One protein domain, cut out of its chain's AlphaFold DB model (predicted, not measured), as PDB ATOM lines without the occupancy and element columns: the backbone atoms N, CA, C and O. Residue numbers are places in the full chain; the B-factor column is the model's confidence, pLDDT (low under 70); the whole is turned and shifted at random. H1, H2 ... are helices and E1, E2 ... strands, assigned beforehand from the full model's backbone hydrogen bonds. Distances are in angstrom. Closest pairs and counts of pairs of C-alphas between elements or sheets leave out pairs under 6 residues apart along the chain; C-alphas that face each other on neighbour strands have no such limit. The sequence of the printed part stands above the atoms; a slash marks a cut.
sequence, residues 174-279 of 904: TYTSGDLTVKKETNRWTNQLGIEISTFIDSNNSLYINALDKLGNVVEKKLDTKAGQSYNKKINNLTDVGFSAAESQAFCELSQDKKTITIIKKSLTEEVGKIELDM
ATOM      1  N   THR A 174      10.909  20.491  88.978       88.56
ATOM      2  CA  THR A 174      10.253  19.222  89.320       88.56
ATOM      3  C   THR A 174       8.865  19.157  88.703       88.56
ATOM      4  O   THR A 174       8.077  20.092  88.799       88.56
ATOM      5  N   TYR A 175       8.569  18.021  88.092       88.00
ATOM      6  CA  TYR A 175       7.315  17.701  87.435       88.00
ATOM      7  C   TYR A 175       6.684  16.514  88.159       88.00
ATOM      8  O   TYR A 175       7.387  15.574  88.538       88.00
ATOM      9  N   THR A 176       5.369  16.542  88.349       90.12
ATOM     10  CA  THR A 176       4.627  15.458  89.000       90.12
ATOM     11  C   THR A 176       3.382  15.095  88.198       90.12
ATOM     12  O   THR A 176       2.678  15.961  87.686       90.12
ATOM     13  N   SER A 177       3.109  13.797  88.080       86.94
ATOM     14  CA  SER A 177       1.890  13.249  87.478       86.94
ATOM     15  C   SER A 177       1.513  11.976  88.233       86.94
ATOM     16  O   SER A 177       2.145  10.937  88.054       86.94
ATOM     17  N   GLY A 178       0.495  12.047  89.094       83.88
ATOM     18  CA  GLY A 178       0.196  10.962  90.033       83.88
ATOM     19  C   GLY A 178       1.325  10.797  91.057       83.88
ATOM     20  O   GLY A 178       1.733  11.769  91.687       83.88
ATOM     21  N   ASP A 179       1.848   9.581  91.208       88.25
ATOM     22  CA  ASP A 179       3.019   9.271  92.041       88.25
ATOM     23  C   ASP A 179       4.343   9.255  91.248       88.25
ATOM     24  O   ASP A 179       5.387   8.872  91.780       88.25
ATOM     25  N   LEU A 180       4.321   9.623  89.962       91.31
ATOM     26  CA  LEU A 180       5.525   9.832  89.162       91.31
ATOM     27  C   LEU A 180       6.045  11.249  89.397       91.31
ATOM     28  O   LEU A 180       5.361  12.225  89.096       91.31
ATOM     29  N   THR A 181       7.268  11.347  89.906       93.50
ATOM     30  CA  THR A 181       8.006  12.598  90.080       93.50
ATOM     31  C   THR A 181       9.249  12.564  89.207       93.50
ATOM     32  O   THR A 181       9.998  11.588  89.227       93.50
ATOM     33  N   VAL A 182       9.484  13.626  88.443       93.19
ATOM     34  CA  VAL A 182      10.693  13.779  87.631       93.19
ATOM     35  C   VAL A 182      11.292  15.151  87.891       93.19
ATOM     36  O   VAL A 182      10.612  16.164  87.752       93.19
ATOM     37  N   LYS A 183      12.565  15.204  88.274       92.38
ATOM     38  CA  LYS A 183      13.306  16.445  88.486       92.38
ATOM     39  C   LYS A 183      14.353  16.610  87.391       92.38
ATOM     40  O   LYS A 183      15.207  15.750  87.214       92.38
ATOM     41  N   LYS A 184      14.286  17.732  86.684       90.00
ATOM     42  CA  LYS A 184      15.327  18.215  85.775       90.00
ATOM     43  C   LYS A 184      16.282  19.094  86.579       90.00
ATOM     44  O   LYS A 184      15.822  20.021  87.241       90.00
ATOM     45  N   GLU A 185      17.575  18.799  86.567       85.88
ATOM     46  CA  GLU A 185      18.569  19.448  87.436       85.88
ATOM     47  C   GLU A 185      18.896  20.890  87.052       85.88
ATOM     48  O   GLU A 185      19.179  21.693  87.938       85.88
ATOM     49  N   THR A 186      18.859  21.216  85.758       82.94
ATOM     50  CA  THR A 186      19.161  22.560  85.258       82.94
ATOM     51  C   THR A 186      18.300  22.930  84.046       82.94
ATOM     52  O   THR A 186      18.117  22.118  83.139       82.94
ATOM     53  N   ASN A 187      17.797  24.163  84.003       81.56
ATOM     54  CA  ASN A 187      17.226  24.800  82.813       81.56
ATOM     55  C   ASN A 187      18.249  25.669  82.060       81.56
ATOM     56  O   ASN A 187      17.948  26.158  80.975       81.56
ATOM     57  N   ARG A 188      19.465  25.834  82.596       83.75
ATOM     58  CA  ARG A 188      20.582  26.483  81.892       83.75
ATOM     59  C   ARG A 188      21.211  25.528  80.889       83.75
ATOM     60  O   ARG A 188      21.052  24.315  81.028       83.75
ATOM     61  N   TRP A 189      21.948  26.069  79.923       87.56
ATOM     62  CA  TRP A 189      22.763  25.275  79.005       87.56
ATOM     63  C   TRP A 189      23.549  24.188  79.752       87.56
ATOM     64  O   TRP A 189      24.154  24.446  80.795       87.56
ATOM     65  N   THR A 190      23.492  22.955  79.252       89.00
ATOM     66  CA  THR A 190      24.128  21.801  79.886       89.00
ATOM     67  C   THR A 190      24.485  20.721  78.875       89.00
ATOM     68  O   THR A 190      23.778  20.507  77.893       89.00
ATOM     69  N   ASN A 191      25.556  19.991  79.159       88.56
ATOM     70  CA  ASN A 191      25.973  18.802  78.427       88.56
ATOM     71  C   ASN A 191      25.579  17.487  79.116       88.56
ATOM     72  O   ASN A 191      26.002  16.408  78.696       88.56
ATOM     73  N   GLN A 192      24.743  17.555  80.156       89.50
ATOM     74  CA  GLN A 192      24.167  16.399  80.840       89.50
ATOM     75  C   GLN A 192      22.643  16.473  80.801       89.50
ATOM     76  O   GLN A 192      22.068  17.549  80.932       89.50
ATOM     77  N   LEU A 193      21.967  15.329  80.659       90.25
ATOM     78  CA  LEU A 193      20.501  15.317  80.713       90.25
ATOM     79  C   LEU A 193      19.988  15.724  82.103       90.25
ATOM     80  O   LEU A 193      19.007  16.456  82.197       90.25
ATOM     81  N   GLY A 194      20.650  15.268  83.173       89.56
ATOM     82  CA  GLY A 194      20.335  15.664  84.547       89.56
ATOM     83  C   GLY A 194      18.878  15.391  84.930       89.56
ATOM     84  O   GLY A 194      18.205  16.279  85.450       89.56
ATOM     85  N   ILE A 195      18.364  14.194  84.628       93.38
ATOM     86  CA  ILE A 195      16.972  13.807  84.915       93.38
ATOM     87  C   ILE A 195      16.953  12.816  86.079       93.38
ATOM     88  O   ILE A 195      17.493  11.719  85.969       93.38
ATOM     89  N   GLU A 196      16.296  13.164  87.180       93.56
ATOM     90  CA  GLU A 196      16.055  12.273  88.319       93.56
ATOM     91  C   GLU A 196      14.596  11.814  88.312       93.56
ATOM     92  O   GLU A 196      13.683  12.633  88.401       93.56
ATOM     93  N   ILE A 197      14.361  10.508  88.203       93.31
ATOM     94  CA  ILE A 197      13.018   9.917  88.203       93.31
ATOM     95  C   ILE A 197      12.772   9.208  89.530       93.31
ATOM     96  O   ILE A 197      13.576   8.361  89.922       93.31
ATOM     97  N   SER A 198      11.630   9.490  90.158       92.94
ATOM     98  CA  SER A 198      11.179   8.900  91.419       92.94
ATOM     99  C   SER A 198       9.706   8.479  91.337       92.94
ATOM    100  O   SER A 198       8.837   9.307  91.075       92.94
ATOM    101  N   THR A 199       9.392   7.198  91.558       93.19
ATOM    102  CA  THR A 199       7.998   6.694  91.609       93.19
ATOM    103  C   THR A 199       7.900   5.341  92.322       93.19
ATOM    104  O   THR A 199       8.911   4.654  92.460       93.19
ATOM    105  N   PHE A 200       6.710   4.917  92.755       89.06
ATOM    106  CA  PHE A 200       6.489   3.568  93.291       89.06
ATOM    107  C   PHE A 200       5.979   2.610  92.205       89.06
ATOM    108  O   PHE A 200       5.031   2.918  91.487       89.06
ATOM    109  N   ILE A 201       6.582   1.428  92.061       89.50
ATOM    110  CA  ILE A 201       6.169   0.437  91.057       89.50
ATOM    111  C   ILE A 201       5.344  -0.655  91.741       89.50
ATOM    112  O   ILE A 201       5.892  -1.469  92.479       89.50
ATOM    113  N   ASP A 202       4.031  -0.693  91.504       83.56
ATOM    114  CA  ASP A 202       3.171  -1.804  91.941       83.56
ATOM    115  C   ASP A 202       3.287  -3.026  91.001       83.56
ATOM    116  O   ASP A 202       4.055  -3.017  90.039       83.56
ATOM    117  N   SER A 203       2.549  -4.106  91.281       80.06
ATOM    118  CA  SER A 203       2.616  -5.354  90.503       80.06
ATOM    119  C   SER A 203       2.156  -5.238  89.047       80.06
ATOM    120  O   SER A 203       2.460  -6.129  88.256       80.06
ATOM    121  N   ASN A 204       1.437  -4.173  88.692       82.62
ATOM    122  CA  ASN A 204       0.800  -3.989  87.389       82.62
ATOM    123  C   ASN A 204       1.408  -2.830  86.581       82.62
ATOM    124  O   ASN A 204       1.070  -2.667  85.404       82.62
ATOM    125  N   ASN A 205       2.308  -2.048  87.186       87.06
ATOM    126  CA  ASN A 205       2.907  -0.862  86.585       87.06
ATOM    127  C   ASN A 205       4.260  -1.143  85.912       87.06
ATOM    128  O   ASN A 205       5.064  -1.966  86.346       87.06
ATOM    129  N   SER A 206       4.542  -0.414  84.838       89.62
ATOM    130  CA  SER A 206       5.840  -0.381  84.156       89.62
ATOM    131  C   SER A 206       6.187   1.051  83.761       89.62
ATOM    132  O   SER A 206       5.297   1.854  83.482       89.62
ATOM    133  N   LEU A 207       7.481   1.365  83.738       93.50
ATOM    134  CA  LEU A 207       7.988   2.700  83.432       93.50
ATOM    135  C   LEU A 207       8.717   2.695  82.086       93.50
ATOM    136  O   LEU A 207       9.469   1.766  81.786       93.50
ATOM    137  N   TYR A 208       8.485   3.727  81.288       93.69
ATOM    138  CA  TYR A 208       9.018   3.897  79.944       93.69
ATOM    139  C   TYR A 208       9.614   5.295  79.797       93.69
ATOM    140  O   TYR A 208       9.139   6.249  80.417       93.69
ATOM    141  N   ILE A 209      10.645   5.406  78.971       95.19
ATOM    142  CA  ILE A 209      11.256   6.669  78.562       95.19
ATOM    143  C   ILE A 209      11.258   6.755  77.039       95.19
ATOM    144  O   ILE A 209      11.657   5.815  76.350       95.19
ATOM    145  N   ASN A 210      10.827   7.903  76.531       94.56
ATOM    146  CA  ASN A 210      10.692   8.181  75.112       94.56
ATOM    147  C   ASN A 210      11.591   9.360  74.748       94.56
ATOM    148  O   ASN A 210      11.536  10.401  75.404       94.56
ATOM    149  N   ALA A 211      12.377   9.201  73.689       93.44
ATOM    150  CA  ALA A 211      13.162  10.264  73.068       93.44
ATOM    151  C   ALA A 211      12.966  10.221  71.547       93.44
ATOM    152  O   ALA A 211      12.599   9.179  70.998       93.44
ATOM    153  N   LEU A 212      13.179  11.347  70.868       89.56
ATOM    154  CA  LEU A 212      13.057  11.425  69.412       89.56
ATOM    155  C   LEU A 212      14.359  11.000  68.712       89.56
ATOM    156  O   LEU A 212      15.453  11.304  69.187       89.56
ATOM    157  N   ASP A 213      14.240  10.328  67.566       85.12
ATOM    158  CA  ASP A 213      15.352  10.109  66.631       85.12
ATOM    159  C   ASP A 213      15.557  11.312  65.681       85.12
ATOM    160  O   ASP A 213      14.791  12.275  65.707       85.12
ATOM    161  N   LYS A 214      16.558  11.251  64.782       79.31
ATOM    162  CA  LYS A 214      16.872  12.335  63.819       79.31
ATOM    163  C   LYS A 214      15.721  12.682  62.863       79.31
ATOM    164  O   LYS A 214      15.727  13.759  62.272       79.31
ATOM    165  N   LEU A 215      14.769  11.771  62.664       81.00
ATOM    166  CA  LEU A 215      13.605  11.945  61.791       81.00
ATOM    167  C   LEU A 215      12.366  12.420  62.572       81.00
ATOM    168  O   LEU A 215      11.331  12.680  61.960       81.00
ATOM    169  N   GLY A 216      12.468  12.565  63.898       77.88
ATOM    170  CA  GLY A 216      11.365  12.935  64.781       77.88
ATOM    171  C   GLY A 216      10.468  11.760  65.177       77.88
ATOM    172  O   GLY A 216       9.372  11.990  65.687       77.88
ATOM    173  N   ASN A 217      10.892  10.511  64.954       86.00
ATOM    174  CA  ASN A 217      10.144   9.341  65.413       86.00
ATOM    175  C   ASN A 217      10.401   9.093  66.900       86.00
ATOM    176  O   ASN A 217      11.524   9.232  67.383       86.00
ATOM    177  N   VAL A 218       9.363   8.661  67.616       90.06
ATOM    178  CA  VAL A 218       9.464   8.305  69.034       90.06
ATOM    179  C   VAL A 218      10.146   6.947  69.190       90.06
ATOM    180  O   VAL A 218       9.634   5.927  68.730       90.06
ATOM    181  N   VAL A 219      11.267   6.927  69.907       92.50
ATOM    182  CA  VAL A 219      11.947   5.715  70.364       92.50
ATOM    183  C   VAL A 219      11.613   5.507  71.841       92.50
ATOM    184  O   VAL A 219      12.043   6.281  72.694       92.50
ATOM    185  N   GLU A 220      10.834   4.465  72.144       93.19
ATOM    186  CA  GLU A 220      10.407   4.105  73.505       93.19
ATOM    187  C   GLU A 220      11.288   2.979  74.073       93.19
ATOM    188  O   GLU A 220      11.471   1.937  73.435       93.19
ATOM    189  N   LYS A 221      11.812   3.161  75.292       94.62
ATOM    190  CA  LYS A 221      12.535   2.127  76.051       94.62
ATOM    191  C   LYS A 221      11.845   1.860  77.381       94.62
ATOM    192  O   LYS A 221      11.505   2.779  78.124       94.62
ATOM    193  N   LYS A 222      11.660   0.578  77.694       92.31
ATOM    194  CA  LYS A 222      11.163   0.136  79.000       92.31
ATOM    195  C   LYS A 222      12.302   0.194  80.021       92.31
ATOM    196  O   LYS A 222      13.369  -0.354  79.769       92.31
ATOM    197  N   LEU A 223      12.060   0.821  81.168       91.88
ATOM    198  CA  LEU A 223      13.012   0.885  82.274       91.88
ATOM    199  C   LEU A 223      12.930  -0.377  83.138       91.88
ATOM    200  O   LEU A 223      11.841  -0.847  83.488       91.88
ATOM    201  N   ASP A 224      14.096  -0.886  83.534       87.69
ATOM    202  CA  ASP A 224      14.206  -2.029  84.439       87.69
ATOM    203  C   ASP A 224      13.674  -1.665  85.828       87.69
ATOM    204  O   ASP A 224      14.292  -0.923  86.593       87.69
ATOM    205  N   THR A 225      12.491  -2.185  86.146       87.62
ATOM    206  CA  THR A 225      11.732  -1.891  87.366       87.62
ATOM    207  C   THR A 225      11.383  -3.189  88.098       87.62
ATOM    208  O   THR A 225      11.282  -4.253  87.485       87.62
ATOM    209  N   LYS A 226      11.220  -3.122  89.426       85.94
ATOM    210  CA  LYS A 226      10.816  -4.263  90.264       85.94
ATOM    211  C   LYS A 226       9.490  -3.959  90.950       85.94
ATOM    212  O   LYS A 226       9.361  -2.924  91.596       85.94
ATOM    213  N   ALA A 227       8.537  -4.879  90.828       86.06
ATOM    214  CA  ALA A 227       7.237  -4.771  91.479       86.06
ATOM    215  C   ALA A 227       7.368  -4.700  93.012       86.06
ATOM    216  O   ALA A 227       8.160  -5.427  93.616       86.06
ATOM    217  N   GLY A 228       6.561  -3.840  93.632       84.56
ATOM    218  CA  GLY A 228       6.514  -3.602  95.073       84.56
ATOM    219  C   GLY A 228       7.615  -2.687  95.621       84.56
ATOM    220  O   GLY A 228       7.791  -2.644  96.837       84.56
ATOM    221  N   GLN A 229       8.379  -1.986  94.772       88.69
ATOM    222  CA  GLN A 229       9.516  -1.153  95.192       88.69
ATOM    223  C   GLN A 229       9.467   0.265  94.608       88.69
ATOM    224  O   GLN A 229       8.945   0.494  93.515       88.69
ATOM    225  N   SER A 230      10.065   1.219  95.326       90.19
ATOM    226  CA  SER A 230      10.320   2.563  94.802       90.19
ATOM    227  C   SER A 230      11.457   2.537  93.783       90.19
ATOM    228  O   SER A 230      12.531   1.997  94.045       90.19
ATOM    229  N   TYR A 231      11.234   3.165  92.635       90.06
ATOM    230  CA  TYR A 231      12.236   3.425  91.615       90.06
ATOM    231  C   TYR A 231      12.811   4.823  91.815       90.06
ATOM    232  O   TYR A 231      12.049   5.785  91.851       90.06
ATOM    233  N   ASN A 232      14.136   4.926  91.930       91.81
ATOM    234  CA  ASN A 232      14.868   6.190  91.968       91.81
ATOM    235  C   ASN A 232      16.098   6.065  91.067       91.81
ATOM    236  O   ASN A 232      16.969   5.238  91.347       91.81
ATOM    237  N   LYS A 233      16.174   6.846  89.986       90.75
ATOM    238  CA  LYS A 233      17.322   6.816  89.069       90.75
ATOM    239  C   LYS A 233      17.624   8.197  88.506       90.75
ATOM    240  O   LYS A 233      16.722   8.871  88.018       90.75
ATOM    241  N   LYS A 234      18.906   8.567  88.532       92.19
ATOM    242  CA  LYS A 234      19.452   9.710  87.799       92.19
ATOM    243  C   LYS A 234      19.934   9.255  86.422       92.19
ATOM    244  O   LYS A 234      20.573   8.210  86.310       92.19
ATOM    245  N   ILE A 235      19.609  10.029  85.397       91.56
ATOM    246  CA  ILE A 235      19.925   9.774  83.994       91.56
ATOM    247  C   ILE A 235      20.711  10.977  83.486       91.56
ATOM    248  O   ILE A 235      20.169  12.081  83.394       91.56
ATOM    249  N   ASN A 236      21.982  10.757  83.158       89.50
ATOM    250  CA  ASN A 236      22.836  11.780  82.554       89.50
ATOM    251  C   ASN A 236      23.037  11.527  81.058       89.50
ATOM    252  O   ASN A 236      23.300  12.478  80.322       89.50
ATOM    253  N   ASN A 237      22.856  10.279  80.614       87.50
ATOM    254  CA  ASN A 237      22.903   9.863  79.220       87.50
ATOM    255  C   ASN A 237      21.741   8.900  78.897       87.50
ATOM    256  O   ASN A 237      21.353   8.087  79.733       87.50
ATOM    257  N   LEU A 238      21.185   8.947  77.681       90.62
ATOM    258  CA  LEU A 238      20.119   8.021  77.268       90.62
ATOM    259  C   LEU A 238      20.591   6.556  77.259       90.62
ATOM    260  O   LEU A 238      19.792   5.642  77.477       90.62
ATOM    261  N   THR A 239      21.884   6.303  77.065       90.19
ATOM    262  CA  THR A 239      22.435   4.941  77.138       90.19
ATOM    263  C   THR A 239      22.309   4.320  78.531       90.19
ATOM    264  O   THR A 239      22.166   3.101  78.633       90.19
ATOM    265  N   ASP A 240      22.217   5.137  79.592       87.12
ATOM    266  CA  ASP A 240      21.987   4.678  80.971       87.12
ATOM    267  C   ASP A 240      20.660   3.918  81.112       87.12
ATOM    268  O   ASP A 240      20.438   3.197  82.089       87.12
ATOM    269  N   VAL A 241      19.742   4.104  80.161       90.00
ATOM    270  CA  VAL A 241      18.355   3.634  80.201       90.00
ATOM    271  C   VAL A 241      17.952   2.836  78.960       90.00
ATOM    272  O   VAL A 241      16.778   2.762  78.606       90.00
ATOM    273  N   GLY A 242      18.925   2.173  78.332       88.75
ATOM    274  CA  GLY A 242      18.674   1.155  77.309       88.75
ATOM    275  C   GLY A 242      18.553   1.685  75.880       88.75
ATOM    276  O   GLY A 242      18.203   0.920  74.978       88.75
ATOM    277  N   PHE A 243      18.858   2.963  75.642       93.31
ATOM    278  CA  PHE A 243      19.105   3.459  74.288       93.31
ATOM    279  C   PHE A 243      20.488   3.011  73.808       93.31
ATOM    280  O   PHE A 243      21.458   2.971  74.563       93.31
ATOM    281  N   SER A 244      20.592   2.671  72.531       92.56
ATOM    282  CA  SER A 244      21.871   2.445  71.866       92.56
ATOM    283  C   SER A 244      22.630   3.763  71.691       92.56
ATOM    284  O   SER A 244      22.041   4.845  71.667       92.56
ATOM    285  N   ALA A 245      23.949   3.682  71.497       89.25
ATOM    286  CA  ALA A 245      24.769   4.860  71.215       89.25
ATOM    287  C   ALA A 245      24.285   5.628  69.967       89.25
ATOM    288  O   ALA A 245      24.308   6.854  69.954       89.25
ATOM    289  N   ALA A 246      23.788   4.917  68.946       89.56
ATOM    290  CA  ALA A 246      23.235   5.525  67.736       89.56
ATOM    291  C   ALA A 246      21.928   6.288  68.007       89.56
ATOM    292  O   ALA A 246      21.750   7.388  67.491       89.56
ATOM    293  N   GLU A 247      21.036   5.733  68.835       91.62
ATOM    294  CA  GLU A 247      19.794   6.405  69.246       91.62
ATOM    295  C   GLU A 247      20.087   7.624  70.137       91.62
ATOM    296  O   GLU A 247      19.487   8.679  69.952       91.62
ATOM    297  N   SER A 248      21.058   7.525  71.052       90.19
ATOM    298  CA  SER A 248      21.472   8.668  71.878       90.19
ATOM    299  C   SER A 248      22.090   9.787  71.036       90.19
ATOM    300  O   SER A 248      21.759  10.953  71.223       90.19
ATOM    301  N   GLN A 249      22.958   9.444  70.081       89.12
ATOM    302  CA  GLN A 249      23.557  10.410  69.161       89.12
ATOM    303  C   GLN A 249      22.498  11.061  68.259       89.12
ATOM    304  O   GLN A 249      22.553  12.259  67.995       89.12
ATOM    305  N   ALA A 250      21.510  10.281  67.809       90.38
ATOM    306  CA  ALA A 250      20.382  10.785  67.037       90.38
ATOM    307  C   ALA A 250      19.603  11.877  67.778       90.38
ATOM    308  O   ALA A 250      19.258  12.883  67.166       90.38
ATOM    309  N   PHE A 251      19.391  11.708  69.083       91.94
ATOM    310  CA  PHE A 251      18.766  12.722  69.928       91.94
ATOM    311  C   PHE A 251      19.636  13.982  70.080       91.94
ATOM    312  O   PHE A 251      19.128  15.098  69.985       91.94
ATOM    313  N   CYS A 252      20.954  13.830  70.271       87.75
ATOM    314  CA  CYS A 252      21.873  14.969  70.412       87.75
ATOM    315  C   CYS A 252      21.913  15.874  69.170       87.75
ATOM    316  O   CYS A 252      22.073  17.086  69.315       87.75
ATOM    317  N   GLU A 253      21.752  15.295  67.977       87.81
ATOM    318  CA  GLU A 253      21.793  15.995  66.683       87.81
ATOM    319  C   GLU A 253      20.478  16.687  66.284       87.81
ATOM    320  O   GLU A 253      20.422  17.353  65.249       87.81
ATOM    321  N   LEU A 254      19.412  16.547  67.076       89.69
ATOM    322  CA  LEU A 254      18.177  17.297  66.856       89.69
ATOM    323  C   LEU A 254      18.405  18.803  67.019       89.69
ATOM    324  O   LEU A 254      19.231  19.242  67.820       89.69
ATOM    325  N   SER A 255      17.617  19.604  66.299       88.56
ATOM    326  CA  SER A 255      17.535  21.036  66.579       88.56
ATOM    327  C   SER A 255      16.995  21.261  67.996       88.56
ATOM    328  O   SER A 255      16.182  20.475  68.487       88.56
ATOM    329  N   GLN A 256      17.464  22.316  68.668       90.56
ATOM    330  CA  GLN A 256      17.200  22.526  70.098       90.56
ATOM    331  C   GLN A 256      15.710  22.568  70.436       90.56
ATOM    332  O   GLN A 256      15.284  21.968  71.415       90.56
ATOM    333  N   ASP A 257      14.901  23.175  69.575       88.62
ATOM    334  CA  ASP A 257      13.441  23.245  69.690       88.62
ATOM    335  C   ASP A 257      12.736  21.876  69.662       88.62
ATOM    336  O   ASP A 257      11.583  21.770  70.072       88.62
ATOM    337  N   LYS A 258      13.411  20.818  69.195       89.12
ATOM    338  CA  LYS A 258      12.854  19.461  69.075       89.12
ATOM    339  C   LYS A 258      13.322  18.507  70.167       89.12
ATOM    340  O   LYS A 258      12.825  17.381  70.236       89.12
ATOM    341  N   LYS A 259      14.271  18.907  71.013       92.44
ATOM    342  CA  LYS A 259      14.800  18.038  72.068       92.44
ATOM    343  C   LYS A 259      13.782  17.906  73.192       92.44
ATOM    344  O   LYS A 259      13.668  18.770  74.054       92.44
ATOM    345  N   THR A 260      13.055  16.795  73.185       92.56
ATOM    346  CA  THR A 260      12.045  16.458  74.193       92.56
ATOM    347  C   THR A 260      12.230  15.029  74.692       92.56
ATOM    348  O   THR A 260      12.513  14.114  73.916       92.56
ATOM    349  N   ILE A 261      12.082  14.832  76.003       94.75
ATOM    350  CA  ILE A 261      12.088  13.505  76.634       94.75
ATOM    351  C   ILE A 261      10.777  13.322  77.384       94.75
ATOM    352  O   ILE A 261      10.388  14.176  78.173       94.75
ATOM    353  N   THR A 262      10.100  12.197  77.170       94.75
ATOM    354  CA  THR A 262       8.860  11.871  77.885       94.75
ATOM    355  C   THR A 262       9.058  10.654  78.777       94.75
ATOM    356  O   THR A 262       9.533   9.620  78.316       94.75
ATOM    357  N   ILE A 263       8.649  10.748  80.041       95.81
ATOM    358  CA  ILE A 263       8.583   9.622  80.977       95.81
ATOM    359  C   ILE A 263       7.126   9.199  81.126       95.81
ATOM    360  O   ILE A 263       6.275  10.024  81.458       95.81
ATOM    361  N   ILE A 264       6.840   7.917  80.889       93.50
ATOM    362  CA  ILE A 264       5.481   7.365  80.895       93.50
ATOM    363  C   ILE A 264       5.412   6.174  81.845       93.50
ATOM    364  O   ILE A 264       6.168   5.210  81.719       93.50
ATOM    365  N   LYS A 265       4.461   6.204  82.771       92.81
ATOM    366  CA  LYS A 265       4.090   5.080  83.627       92.81
ATOM    367  C   LYS A 265       2.798   4.462  83.099       92.81
ATOM    368  O   LYS A 265       1.799   5.162  82.945       92.81
ATOM    369  N   LYS A 266       2.819   3.157  82.817       89.25
ATOM    370  CA  LYS A 266       1.677   2.408  82.267       89.25
ATOM    371  C   LYS A 266       1.239   1.306  83.236       89.25
ATOM    372  O   LYS A 266       2.105   0.580  83.724       89.25
ATOM    373  N   SER A 267      -0.064   1.150  83.470       85.31
ATOM    374  CA  SER A 267      -0.677   0.037  84.209       85.31
ATOM    375  C   SER A 267      -1.437  -0.862  83.241       85.31
ATOM    376  O   SER A 267      -2.346  -0.383  82.573       85.31
ATOM    377  N   LEU A 268      -1.050  -2.137  83.093       74.56
ATOM    378  CA  LEU A 268      -1.703  -3.093  82.169       74.56
ATOM    379  C   LEU A 268      -2.027  -2.513  80.765       74.56
ATOM    380  O   LEU A 268      -3.020  -2.902  80.160       74.56
ATOM    381  N   THR A 269      -1.159  -1.629  80.246       68.94
ATOM    382  CA  THR A 269      -1.235  -0.842  78.985       68.94
ATOM    383  C   THR A 269      -1.898   0.544  79.023       68.94
ATOM    384  O   THR A 269      -1.674   1.316  78.092       68.94
ATOM    385  N   GLU A 270      -2.588   0.932  80.096       81.12
ATOM    386  CA  GLU A 270      -3.155   2.281  80.262       81.12
ATOM    387  C   GLU A 270      -2.141   3.260  80.870       81.12
ATOM    388  O   GLU A 270      -1.404   2.917  81.793       81.12
ATOM    389  N   GLU A 271      -2.085   4.490  80.360       86.50
ATOM    390  CA  GLU A 271      -1.222   5.552  80.887       86.50
ATOM    391  C   GLU A 271      -1.747   6.046  82.243       86.50
ATOM    392  O   GLU A 271      -2.833   6.610  82.331       86.50
ATOM    393  N   VAL A 272      -0.963   5.839  83.305       87.94
ATOM    394  CA  VAL A 272      -1.300   6.253  84.683       87.94
ATOM    395  C   VAL A 272      -0.449   7.426  85.179       87.94
ATOM    396  O   VAL A 272      -0.712   7.985  86.241       87.94
ATOM    397  N   GLY A 273       0.560   7.831  84.406       88.38
ATOM    398  CA  GLY A 273       1.293   9.073  84.613       88.38
ATOM    399  C   GLY A 273       2.219   9.382  83.444       88.38
ATOM    400  O   GLY A 273       2.871   8.479  82.918       88.38
ATOM    401  N   LYS A 274       2.295  10.651  83.042       93.50
ATOM    402  CA  LYS A 274       3.134  11.108  81.930       93.50
ATOM    403  C   LYS A 274       3.723  12.474  82.231       93.50
ATOM    404  O   LYS A 274       3.016  13.384  82.653       93.50
ATOM    405  N   ILE A 275       5.022  12.610  81.999       95.25
ATOM    406  CA  ILE A 275       5.758  13.867  82.134       95.25
ATOM    407  C   ILE A 275       6.583  14.072  80.873       95.25
ATOM    408  O   ILE A 275       7.384  13.213  80.514       95.25
ATOM    409  N   GLU A 276       6.404  15.220  80.229       94.12
ATOM    410  CA  GLU A 276       7.191  15.661  79.079       94.12
ATOM    411  C   GLU A 276       8.169  16.752  79.521       94.12
ATOM    412  O   GLU A 276       7.793  17.691  80.226       94.12
ATOM    413  N   LEU A 277       9.438  16.597  79.149       93.25
ATOM    414  CA  LEU A 277      10.535  17.482  79.512       93.25
ATOM    415  C   LEU A 277      11.068  18.184  78.265       93.25
ATOM    416  O   LEU A 277      11.487  17.525  77.311       93.25
ATOM    417  N   ASP A 278      11.117  19.512  78.324       91.12
ATOM    418  CA  ASP A 278      11.875  20.337  77.386       91.12
ATOM    419  C   ASP A 278      13.375  20.191  77.675       91.12
ATOM    420  O   ASP A 278      13.836  20.494  78.782       91.12
ATOM    421  N   MET A 279      14.120  19.719  76.677       92.56
ATOM    422  CA  MET A 279      15.564  19.492  76.707       92.56
ATOM    423  C   MET A 279      16.298  20.389  75.696       92.56
ATOM    424  O   MET A 279      17.411  20.071  75.283       92.56
TER     425      MET A 279
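What this domain is: This is residues 174 to 279 of the 904 residues of an uncharacterized protein of Clostridium sp. CAG:1219 (UniProt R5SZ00). Two antiparallel sheets of four strands, ordered E1 - E2 - E3 - E6 and E5 - E4 - E7 - E8, lie face to face as a sandwich, their strands nearly in line at 17 degrees. On one side the edges E1 and E8 come together where E8 bends; on the other side E5 and E6 stay apart, with the small helix H1 by that gap and H2 next to it, near the end of E4. The printed part has 106 residues, with eight named strands and two named helices in the order E1 E2 E3 E4 E5 E6 H1 H2 E7 E8, and is mostly strand. It is compact, with a radius of gyration of the C-alphas of 13.4 A and spans of 38 by 25 by 20 A.

How they stand to each other: E1, residues 174 to 177, E2, residues 180 to 184, and E3, residues 195 to 201, form a meander, each strand the antiparallel neighbour of the one before. N 175 and O 182 are 2.8 A apart, and N 181 and O 198 are 2.8 A apart. E6, residues 229 to 235, is E3's other neighbour, with N 231 and O 199 at 2.8 A. In the second sheet, twisted, E4, residues 205 to 212, and E5, residues 218 to 222, form a hairpin, with N 219 and O 211 at 2.8 A. E7, residues 260 to 267, is E4's other neighbour, with N 208 and O 264 at 2.8 A. E7 and E8, residues 270 to 278, form a hairpin, with N 263 and O 275 at 2.8 A. E8 bends by 58 degrees at residue 273; the closest C-alphas of E1 and E8, those of Ser 177 and Gly 273, are 5.1 A apart. H1, residues 238 to 241, only grazes both sheets. H2, residues 245 to 252, only grazes the second, and its closest C-alpha to E4 is that of Phe 251, 5.9 A from that of Leu 212. H1 and H2 only just touch, only at the corner, with 3 pairs of C-alphas within 8 A. Every O i to N i+4 pair of H2 is within hydrogen-bond range; H1 is too short for one.

Where its parts are: E1 begins at C-alpha 174 (10.253, 19.222, 89.320). E3 is 18.3 A long, E4 23.4 A, E6 18.8 A and E7 23.1 A. E8, 23.7 A long, ends at C-alpha 278 (11.875, 20.337, 77.386).

The domain as a whole: The C-alphas of Gly 228 and Ser 255 are the two farthest apart, at 39.2 A. The printed part has no cut and no long link. Its mean pLDDT is 89.2; residue 269 is under 70.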